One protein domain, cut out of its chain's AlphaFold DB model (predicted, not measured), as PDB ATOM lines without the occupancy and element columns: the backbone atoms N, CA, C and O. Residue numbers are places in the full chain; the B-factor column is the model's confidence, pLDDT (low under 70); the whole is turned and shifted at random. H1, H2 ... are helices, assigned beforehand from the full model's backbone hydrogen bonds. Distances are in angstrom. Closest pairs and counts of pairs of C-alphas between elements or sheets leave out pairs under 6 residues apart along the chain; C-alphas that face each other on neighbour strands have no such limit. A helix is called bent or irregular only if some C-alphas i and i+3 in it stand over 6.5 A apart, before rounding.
ATOM      1  N   GLN A  18     -21.545  14.060  14.080       64.75
ATOM      2  CA  GLN A  18     -20.616  14.111  12.947       64.75
ATOM      3  C   GLN A  18     -19.309  13.341  13.212       64.75
ATOM      4  O   GLN A  18     -18.808  12.651  12.333       64.75
ATOM      5  N   ASN A  19     -18.767  13.399  14.431       65.12
ATOM      6  CA  ASN A  19     -17.529  12.704  14.792       65.12
ATOM      7  C   ASN A  19     -17.738  11.189  14.961       65.12
ATOM      8  O   ASN A  19     -16.779  10.433  14.823       65.12
ATOM      9  N   VAL A  20     -18.963  10.744  15.271       63.97
ATOM     10  CA  VAL A  20     -19.289   9.317  15.456       63.97
ATOM     11  C   VAL A  20     -19.167   8.550  14.142       63.97
ATOM     12  O   VAL A  20     -18.636   7.443  14.151       63.97
ATOM     13  N   ASP A  21     -19.575   9.160  13.029       72.00
ATOM     14  CA  ASP A  21     -19.547   8.524  11.706       72.00
ATOM     15  C   ASP A  21     -18.218   8.757  10.968       72.00
ATOM     16  O   ASP A  21     -17.726   7.883  10.255       72.00
ATOM     17  N   VAL A  22     -17.583   9.918  11.174       76.94
ATOM     18  CA  VAL A  22     -16.335  10.289  10.484       76.94
ATOM     19  C   VAL A  22     -15.124   9.507  11.004       76.94
ATOM     20  O   VAL A  22     -14.248   9.130  10.225       76.94
ATOM     21  N   VAL A  23     -15.045   9.245  12.312       76.50
ATOM     22  CA  VAL A  23     -13.871   8.588  12.913       76.50
ATOM     23  C   VAL A  23     -13.687   7.140  12.424       76.50
ATOM     24  O   VAL A  23     -12.568   6.806  12.028       76.50
ATOM     25  N   PRO A  24     -14.724   6.278  12.380       76.50
ATOM     26  CA  PRO A  24     -14.604   4.938  11.806       76.50
ATOM     27  C   PRO A  24     -14.185   4.942  10.332       76.50
ATOM     28  O   PRO A  24     -13.336   4.142   9.944       76.50
ATOM     29  N   GLU A  25     -14.714   5.867   9.525       76.38
ATOM     30  CA  GLU A  25     -14.362   5.983   8.104       76.38
ATOM     31  C   GLU A  25     -12.887   6.378   7.925       76.38
ATOM     32  O   GLU A  25     -12.150   5.728   7.183       76.38
ATOM     33  N   LEU A  26     -12.404   7.374   8.675       79.31
ATOM     34  CA  LEU A  26     -10.989   7.774   8.661       79.31
ATOM     35  C   LEU A  26     -10.054   6.619   9.043       79.31
ATOM     36  O   LEU A  26      -8.989   6.452   8.448       79.31
ATOM     37  N   ILE A  27     -10.461   5.797  10.011       75.31
ATOM     38  CA  ILE A  27      -9.725   4.602  10.438       75.31
ATOM     39  C   ILE A  27      -9.654   3.563   9.308       75.31
ATOM     40  O   ILE A  27      -8.587   2.993   9.059       75.31
ATOM     41  N   VAL A  28     -10.767   3.318   8.608       74.88
ATOM     42  CA  VAL A  28     -10.820   2.393   7.464       74.88
ATOM     43  C   VAL A  28      -9.911   2.879   6.332       74.88
ATOM     44  O   VAL A  28      -9.102   2.102   5.818       74.88
ATOM     45  N   GLN A  29      -9.971   4.169   5.993       73.56
ATOM     46  CA  GLN A  29      -9.119   4.768   4.962       73.56
ATOM     47  C   GLN A  29      -7.630   4.691   5.325       73.56
ATOM     48  O   GLN A  29      -6.816   4.253   4.508       73.56
ATOM     49  N   ALA A  30      -7.260   5.027   6.566       73.19
ATOM     50  CA  ALA A  30      -5.873   4.950   7.026       73.19
ATOM     51  C   ALA A  30      -5.310   3.521   6.912       73.19
ATOM     52  O   ALA A  30      -4.173   3.330   6.475       73.19
ATOM     53  N   ARG A  31      -6.117   2.496   7.223       70.12
ATOM     54  CA  ARG A  31      -5.731   1.087   7.047       70.12
ATOM     55  C   ARG A  31      -5.476   0.741   5.580       70.12
ATOM     56  O   ARG A  31      -4.494   0.057   5.294       70.12
ATOM     57  N   HIS A  32      -6.337   1.183   4.662       72.81
ATOM     58  CA  HIS A  32      -6.144   0.942   3.230       72.81
ATOM     59  C   HIS A  32      -4.834   1.554   2.725       72.81
ATOM     60  O   HIS A  32      -4.095   0.887   1.998       72.81
ATOM     61  N   VAL A  33      -4.517   2.780   3.158       77.31
ATOM     62  CA  VAL A  33      -3.266   3.473   2.812       77.31
ATOM     63  C   VAL A  33      -2.054   2.713   3.351       77.31
ATOM     64  O   VAL A  33      -1.203   2.304   2.562       77.31
ATOM     65  N   ILE A  34      -2.019   2.427   4.658       73.56
ATOM     66  CA  ILE A  34      -0.908   1.700   5.295       73.56
ATOM     67  C   ILE A  34      -0.704   0.338   4.627       73.56
ATOM     68  O   ILE A  34       0.416  -0.033   4.288       73.56
ATOM     69  N   HIS A  35      -1.779  -0.417   4.392       67.94
ATOM     70  CA  HIS A  35      -1.671  -1.731   3.769       67.94
ATOM     71  C   HIS A  35      -1.163  -1.644   2.324       67.94
ATOM     72  O   HIS A  35      -0.327  -2.452   1.928       67.94
ATOM     73  N   ARG A  36      -1.630  -0.667   1.535       73.50
ATOM     74  CA  ARG A  36      -1.149  -0.441   0.165       73.50
ATOM     75  C   ARG A  36       0.344  -0.121   0.143       73.50
ATOM     76  O   ARG A  36       1.065  -0.707  -0.661       73.50
ATOM     77  N   GLU A  37       0.809   0.759   1.022       78.56
ATOM     78  CA  GLU A  37       2.223   1.140   1.114       78.56
ATOM     79  C   GLU A  37       3.106  -0.010   1.610       78.56
ATOM     80  O   GLU A  37       4.160  -0.283   1.034       78.56
ATOM     81  N   VAL A  38       2.658  -0.754   2.626       74.75
ATOM     82  CA  VAL A  38       3.358  -1.955   3.106       74.75
ATOM     83  C   VAL A  38       3.400  -3.027   2.014       74.75
ATOM     84  O   VAL A  38       4.437  -3.654   1.800       74.75
ATOM     85  N   LYS A  39       2.303  -3.212   1.268       70.56
ATOM     86  CA  LYS A  39       2.244  -4.159   0.149       70.56
ATOM     87  C   LYS A  39       3.216  -3.775  -0.968       70.56
ATOM     88  O   LYS A  39       3.927  -4.640  -1.477       70.56
ATOM     89  N   ALA A  40       3.266  -2.488  -1.311       75.62
ATOM     90  CA  ALA A  40       4.165  -1.950  -2.326       75.62
ATOM     91  C   ALA A  40       5.640  -2.059  -1.910       75.62
ATOM     92  O   ALA A  40       6.452  -2.573  -2.672       75.62
ATOM     93  N   SER A  41       5.982  -1.643  -0.686       75.81
ATOM     94  CA  SER A  41       7.364  -1.666  -0.177       75.81
ATOM     95  C   SER A  41       7.925  -3.077  -0.000       75.81
ATOM     96  O   SER A  41       9.123  -3.288  -0.162       75.81
ATOM     97  N   ARG A  42       7.070  -4.058   0.308       72.12
ATOM     98  CA  ARG A  42       7.473  -5.447   0.568       72.12
ATOM     99  C   ARG A  42       7.284  -6.379  -0.637       72.12
ATOM    100  O   ARG A  42       7.489  -7.581  -0.503       72.12
ATOM    101  N   GLY A  43       6.888  -5.842  -1.798       65.88
ATOM    102  CA  GLY A  43       6.811  -6.581  -3.069       65.88
ATOM    103  C   GLY A  43       5.820  -7.751  -3.080       65.88
ATOM    104  O   GLY A  43       5.926  -8.654  -3.909       65.88
ATOM    105  N   ILE A  44       4.852  -7.770  -2.161       66.12
ATOM    106  CA  ILE A  44       3.858  -8.845  -2.043       66.12
ATOM    107  C   ILE A  44       2.810  -8.682  -3.150       66.12
ATOM    108  O   ILE A  44       1.752  -8.092  -2.962       66.12
ATOM    109  N   SER A  57     -11.228  -5.623  14.726       63.34
ATOM    110  CA  SER A  57     -11.571  -6.959  15.209       63.34
ATOM    111  C   SER A  57     -10.279  -7.745  15.458       63.34
ATOM    112  O   SER A  57      -9.759  -8.379  14.529       63.34
ATOM    113  N   PRO A  58      -9.689  -7.702  16.676       58.94
ATOM    114  CA  PRO A  58      -8.609  -8.621  17.008       58.94
ATOM    115  C   PRO A  58      -9.083 -10.065  16.839       58.94
ATOM    116  O   PRO A  58      -8.279 -10.920  16.485       58.94
ATOM    117  N   ASP A  59     -10.397 -10.270  16.949       63.62
ATOM    118  CA  ASP A  59     -11.080 -11.536  16.819       63.62
ATOM    119  C   ASP A  59     -11.223 -12.052  15.371       63.62
ATOM    120  O   ASP A  59     -12.021 -12.937  15.069       63.62
ATOM    121  N   THR A  60     -10.499 -11.486  14.412       65.69
ATOM    122  CA  THR A  60     -10.551 -11.935  13.007       65.69
ATOM    123  C   THR A  60      -9.169 -12.257  12.454       65.69
ATOM    124  O   THR A  60      -9.045 -12.818  11.368       65.69
ATOM    125  N   ALA A  61      -8.108 -11.957  13.207       70.25
ATOM    126  CA  ALA A  61      -6.746 -12.289  12.824       70.25
ATOM    127  C   ALA A  61      -6.305 -13.575  13.545       70.25
ATOM    128  O   ALA A  61      -6.171 -13.551  14.770       70.25
ATOM    129  N   PRO A  62      -5.986 -14.668  12.824       67.44
ATOM    130  CA  PRO A  62      -5.493 -15.909  13.434       67.44
ATOM    131  C   PRO A  62      -4.305 -15.678  14.382       67.44
ATOM    132  O   PRO A  62      -4.215 -16.285  15.449       67.44
ATOM    133  N   ASN A  63      -3.442 -14.714  14.045       74.38
ATOM    134  CA  ASN A  63      -2.299 -14.323  14.869       74.38
ATOM    135  C   ASN A  63      -2.699 -13.785  16.253       74.38
ATOM    136  O   ASN A  63      -1.997 -14.039  17.229       74.38
ATOM    137  N   ASN A  64      -3.812 -13.058  16.364       77.00
ATOM    138  CA  ASN A  64      -4.236 -12.444  17.623       77.00
ATOM    139  C   ASN A  64      -4.867 -13.446  18.595       77.00
ATOM    140  O   ASN A  64      -4.802 -13.225  19.802       77.00
ATOM    141  N   PHE A  65      -5.423 -14.545  18.088       69.81
ATOM    142  CA  PHE A  65      -6.044 -15.582  18.912       69.81
ATOM    143  C   PHE A  65      -5.125 -16.739  19.268       69.81
ATOM    144  O   PHE A  65      -5.207 -17.268  20.372       69.81
ATOM    145  N   TYR A  66      -4.270 -17.151  18.333       75.81
ATOM    146  CA  TYR A  66      -3.467 -18.359  18.496       75.81
ATOM    147  C   TYR A  66      -1.997 -18.024  18.730       75.81
ATOM    148  O   TYR A  66      -1.424 -18.423  19.744       75.81
ATOM    149  N   LEU A  67      -1.385 -17.241  17.837       83.31
ATOM    150  CA  LEU A  67       0.056 -16.973  17.871       83.31
ATOM    151  C   LEU A  67       0.462 -16.097  19.063       83.31
ATOM    152  O   LEU A  67       1.324 -16.470  19.850       83.31
ATOM    153  N   PHE A  68      -0.150 -14.927  19.235       84.56
ATOM    154  CA  PHE A  68       0.271 -14.012  20.295       84.56
ATOM    155  C   PHE A  68      -0.051 -14.517  21.701       84.56
ATOM    156  O   PHE A  68       0.832 -14.407  22.549       84.56
ATOM    157  N   PRO A  69      -1.228 -15.101  21.993       86.50
ATOM    158  CA  PRO A  69      -1.499 -15.630  23.327       86.50
ATOM    159  C   PRO A  69      -0.575 -16.794  23.707       86.50
ATOM    160  O   PRO A  69      -0.082 -16.829  24.835       86.50
ATOM    161  N   SER A  70      -0.275 -17.703  22.773       83.69
ATOM    162  CA  SER A  70       0.624 -18.840  23.028       83.69
ATOM    163  C   SER A  70       2.054 -18.389  23.325       83.69
ATOM    164  O   SER A  70       2.611 -18.774  24.356       83.69
ATOM    165  N   VAL A  71       2.622 -17.505  22.497       87.88
ATOM    166  CA  VAL A  71       3.969 -16.963  22.733       87.88
ATOM    167  C   VAL A  71       3.995 -16.110  23.998       87.88
ATOM    168  O   VAL A  71       4.900 -16.258  24.817       87.88
ATOM    169  N   LYS A  72       2.984 -15.252  24.207       87.88
ATOM    170  CA  LYS A  72       2.892 -14.371  25.380       87.88
ATOM    171  C   LYS A  72       2.874 -15.159  26.683       87.88
ATOM    172  O   LYS A  72       3.515 -14.725  27.629       87.88
ATOM    173  N   ASN A  73       2.184 -16.299  26.731       87.12
ATOM    174  CA  ASN A  73       2.164 -17.164  27.910       87.12
ATOM    175  C   ASN A  73       3.538 -17.782  28.212       87.12
ATOM    176  O   ASN A  73       3.861 -17.980  29.379       87.12
ATOM    177  N   LYS A  74       4.359 -18.059  27.188       86.69
ATOM    178  CA  LYS A  74       5.709 -18.631  27.347       86.69
ATOM    179  C   LYS A  74       6.733 -17.613  27.839       86.69
ATOM    180  O   LYS A  74       7.495 -17.914  28.748       86.69
ATOM    181  N   ILE A  75       6.703 -16.400  27.289       90.00
ATOM    182  CA  ILE A  75       7.582 -15.293  27.714       90.00
ATOM    183  C   ILE A  75       7.017 -14.513  28.906       90.00
ATOM    184  O   ILE A  75       7.579 -13.494  29.319       90.00
ATOM    185  N   HIS A  76       5.869 -14.941  29.437       88.56
ATOM    186  CA  HIS A  76       5.219 -14.265  30.546       88.56
ATOM    187  C   HIS A  76       6.163 -14.216  31.750       88.56
ATOM    188  O   HIS A  76       6.855 -15.183  32.059       88.56
ATOM    189  N   SER A  77       6.185 -13.080  32.447       86.50
ATOM    190  CA  SER A  77       7.069 -12.825  33.596       86.50
ATOM    191  C   SER A  77       8.576 -12.809  33.296       86.50
ATOM    192  O   SER A  77       9.359 -12.580  34.218       86.50
ATOM    193  N   GLN A  78       9.010 -12.986  32.044       89.75
ATOM    194  CA  GLN A  78      10.417 -12.864  31.675       89.75
ATOM    195  C   GLN A  78      10.806 -11.388  31.519       89.75
ATOM    196  O   GLN A  78      10.081 -10.589  30.924       89.75
ATOM    197  N   ARG A  79      11.965 -11.007  32.068       93.31
ATOM    198  CA  ARG A  79      12.550  -9.673  31.885       93.31
ATOM    199  C   ARG A  79      13.696  -9.763  30.891       93.31
ATOM    200  O   ARG A  79      14.585 -10.593  31.054       93.31
ATOM    201  N   PHE A  80      13.682  -8.882  29.900       92.69
ATOM    202  CA  PHE A  80      14.735  -8.778  28.899       92.69
ATOM    203  C   PHE A  80      15.542  -7.509  29.145       92.69
ATOM    204  O   PHE A  80      14.973  -6.426  29.278       92.69
ATOM    205  N   SER A  81      16.864  -7.645  29.201       91.44
ATOM    206  CA  SER A  81      17.775  -6.508  29.375       91.44
ATOM    207  C   SER A  81      18.025  -5.747  28.069       91.44
ATOM    208  O   SER A  81      18.490  -4.612  28.108       91.44
ATOM    209  N   SER A  82      17.726  -6.357  26.915       94.81
ATOM    210  CA  SER A  82      17.882  -5.753  25.591       94.81
ATOM    211  C   SER A  82      16.740  -6.129  24.647       94.81
ATOM    212  O   SER A  82      16.025  -7.116  24.852       94.81
ATOM    213  N   ARG A  83      16.576  -5.336  23.584       93.69
ATOM    214  CA  ARG A  83      15.574  -5.580  22.541       93.69
ATOM    215  C   ARG A  83      15.873  -6.866  21.777       93.69
ATOM    216  O   ARG A  83      14.951  -7.610  21.459       93.69
ATOM    217  N   GLU A  84      17.142  -7.121  21.491       94.75
ATOM    218  CA  GLU A  84      17.616  -8.285  20.740       94.75
ATOM    219  C   GLU A  84      17.249  -9.569  21.488       94.75
ATOM    220  O   GLU A  84      16.667 -10.477  20.902       94.75
ATOM    221  N   SER A  85      17.458  -9.585  22.808       89.94
ATOM    222  CA  SER A  85      17.092 -10.708  23.672       89.94
ATOM    223  C   SER A  85      15.584 -10.992  23.662       89.94
ATOM    224  O   SER A  85      15.180 -12.152  23.599       89.94
ATOM    225  N   ALA A  86      14.746  -9.951  23.649       90.62
ATOM    226  CA  ALA A  86      13.294 -10.111  23.546       90.62
ATOM    227  C   ALA A  86      12.860 -10.657  22.173       90.62
ATOM    228  O   ALA A  86      11.955 -11.491  22.088       90.62
ATOM    229  N   VAL A  87      13.504 -10.201  21.093       91.50
ATOM    230  CA  VAL A  87      13.227 -10.672  19.727       91.50
ATOM    231  C   VAL A  87      13.639 -12.132  19.558       91.50
ATOM    232  O   VAL A  87      12.890 -12.904  18.957       91.50
ATOM    233  N   ASP A  88      14.790 -12.527  20.090       91.31
ATOM    234  CA  ASP A  88      15.268 -13.904  19.987       91.31
ATOM    235  C   ASP A  88      14.419 -14.863  20.826       91.31
ATOM    236  O   ASP A  88      14.038 -15.922  20.326       91.31
ATOM    237  N   ALA A  89      14.008 -14.468  22.035       90.00
ATOM    238  CA  ALA A  89      13.058 -15.245  22.833       90.00
ATOM    239  C   ALA A  89      11.708 -15.422  22.118       90.00
ATOM    240  O   ALA A  89      11.150 -16.518  22.095       90.00
ATOM    241  N   PHE A  90      11.204 -14.366  21.470       89.81
ATOM    242  CA  PHE A  90       9.995 -14.456  20.654       89.81
ATOM    243  C   PHE A  90      10.168 -15.444  19.489       89.81
ATOM    244  O   PHE A  90       9.328 -16.321  19.307       89.81
ATOM    245  N   LYS A  91      11.264 -15.345  18.724       89.06
ATOM    246  CA  LYS A  91      11.546 -16.256  17.599       89.06
ATOM    247  C   LYS A  91      11.652 -17.712  18.046       89.06
ATOM    248  O   LYS A  91      11.101 -18.578  17.378       89.06
ATOM    249  N   MET A  92      12.331 -17.964  19.164       89.44
ATOM    250  CA  MET A  92      12.480 -19.301  19.734       89.44
ATOM    251  C   MET A  92      11.111 -19.931  20.016       89.44
ATOM    252  O   MET A  92      10.817 -21.007  19.509       89.44
ATOM    253  N   HIS A  93      10.229 -19.224  20.727       85.06
ATOM    254  CA  HIS A  93       8.922 -19.772  21.096       85.06
ATOM    255  C   HIS A  93       7.919 -19.850  19.946       85.06
ATOM    256  O   HIS A  93       7.034 -20.697  19.983       85.06
ATOM    257  N   VAL A  94       8.042 -19.014  18.910       83.94
ATOM    258  CA  VAL A  94       7.216 -19.151  17.697       83.94
ATOM    259  C   VAL A  94       7.496 -20.475  16.978       83.94
ATOM    260  O   VAL A  94       6.564 -21.083  16.461       83.94
ATOM    261  N   LEU A  95       8.752 -20.937  16.966       77.62
ATOM    262  CA  LEU A  95       9.146 -22.204  16.334       77.62
ATOM    263  C   LEU A  95       8.723 -23.442  17.141       77.62
ATOM    264  O   LEU A  95       8.635 -24.529  16.582       77.62
ATOM    265  N   GLU A  96       8.454 -23.279  18.438       76.38
ATOM    266  CA  GLU A  96       7.993 -24.351  19.332       76.38
ATOM    267  C   GLU A  96       6.478 -24.590  19.270       76.38
ATOM    268  O   GLU A  96       5.994 -25.575  19.831       76.38
ATOM    269  N   ILE A  97       5.710 -23.698  18.634       74.44
ATOM    270  CA  ILE A  97       4.267 -23.894  18.479       74.44
ATOM    271  C   ILE A  97       4.064 -25.058  17.502       74.44
ATOM    272  O   ILE A  97       4.492 -24.943  16.348       74.44
TER     273      ILE A  97
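This is residues 18 to 44 and 57 to 97 of the 101 residues of an uncharacterized protein of Eumeta variegata (UniProt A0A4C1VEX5). A long helix, H1, stands free on one side of a gap in the printed part, and on the other side two shorter helices, H2 and H3, make a small angled pair, with H3 set across the later end of H2. The 68 printed residues include three named helices, in the order H1, H2, H3, and no named strand; the class is all helix. The whole is extended, with a radius of gyration of the C-alphas of 17.1 A and spans of 45 by 31 by 24 A.

H1 is residues 18 to 41, 34.7 A long from C-alpha 18 at (-20.616, 14.111, 12.947) to C-alpha 41 at (7.364, -1.666, -0.177). It is neither bent nor irregular, but only just: C-alphas 21 and 24 are 6.1 A apart. H2 is residues 62 to 74, 18.1 A long, and only just irregular, with C-alphas 65 and 68 6.7 A apart. H3 is residues 83 to 95, 18.9 A long, ending at C-alpha 95 at (9.146, -22.204, 16.334).

H1 is apart from H2 and from H3. H2 and H3 touch, H3 with residues 90 to 94 alone; the closest C-alphas are those of Val 71 and His 93, 5.9 A apart. Their lines stand at a steep tilt of 68 degrees, only just short of about perpendicular, and they run opposite ways. In H3 every O i to N i+4 pair is within hydrogen-bond range; in H1 18 of 20 are, in H2 7 of 9.

The two C-alphas farthest apart, those of Gln 18 and Glu 96, are 48.4 A apart. Residues 45 to 56 are not printed, and C-alphas 44 and 57 are 23.2 A apart across this cut, which lies in the link from H1 to H2. The link from H2 to H3 is short, with 8 residues. Residues 18 to 44 and 57 to 65 stand free. The mean pLDDT of the printed part is 79.0; residues 18 to 20, 35, 43 to 44, 57 to 60, 62 and 65 are under 70.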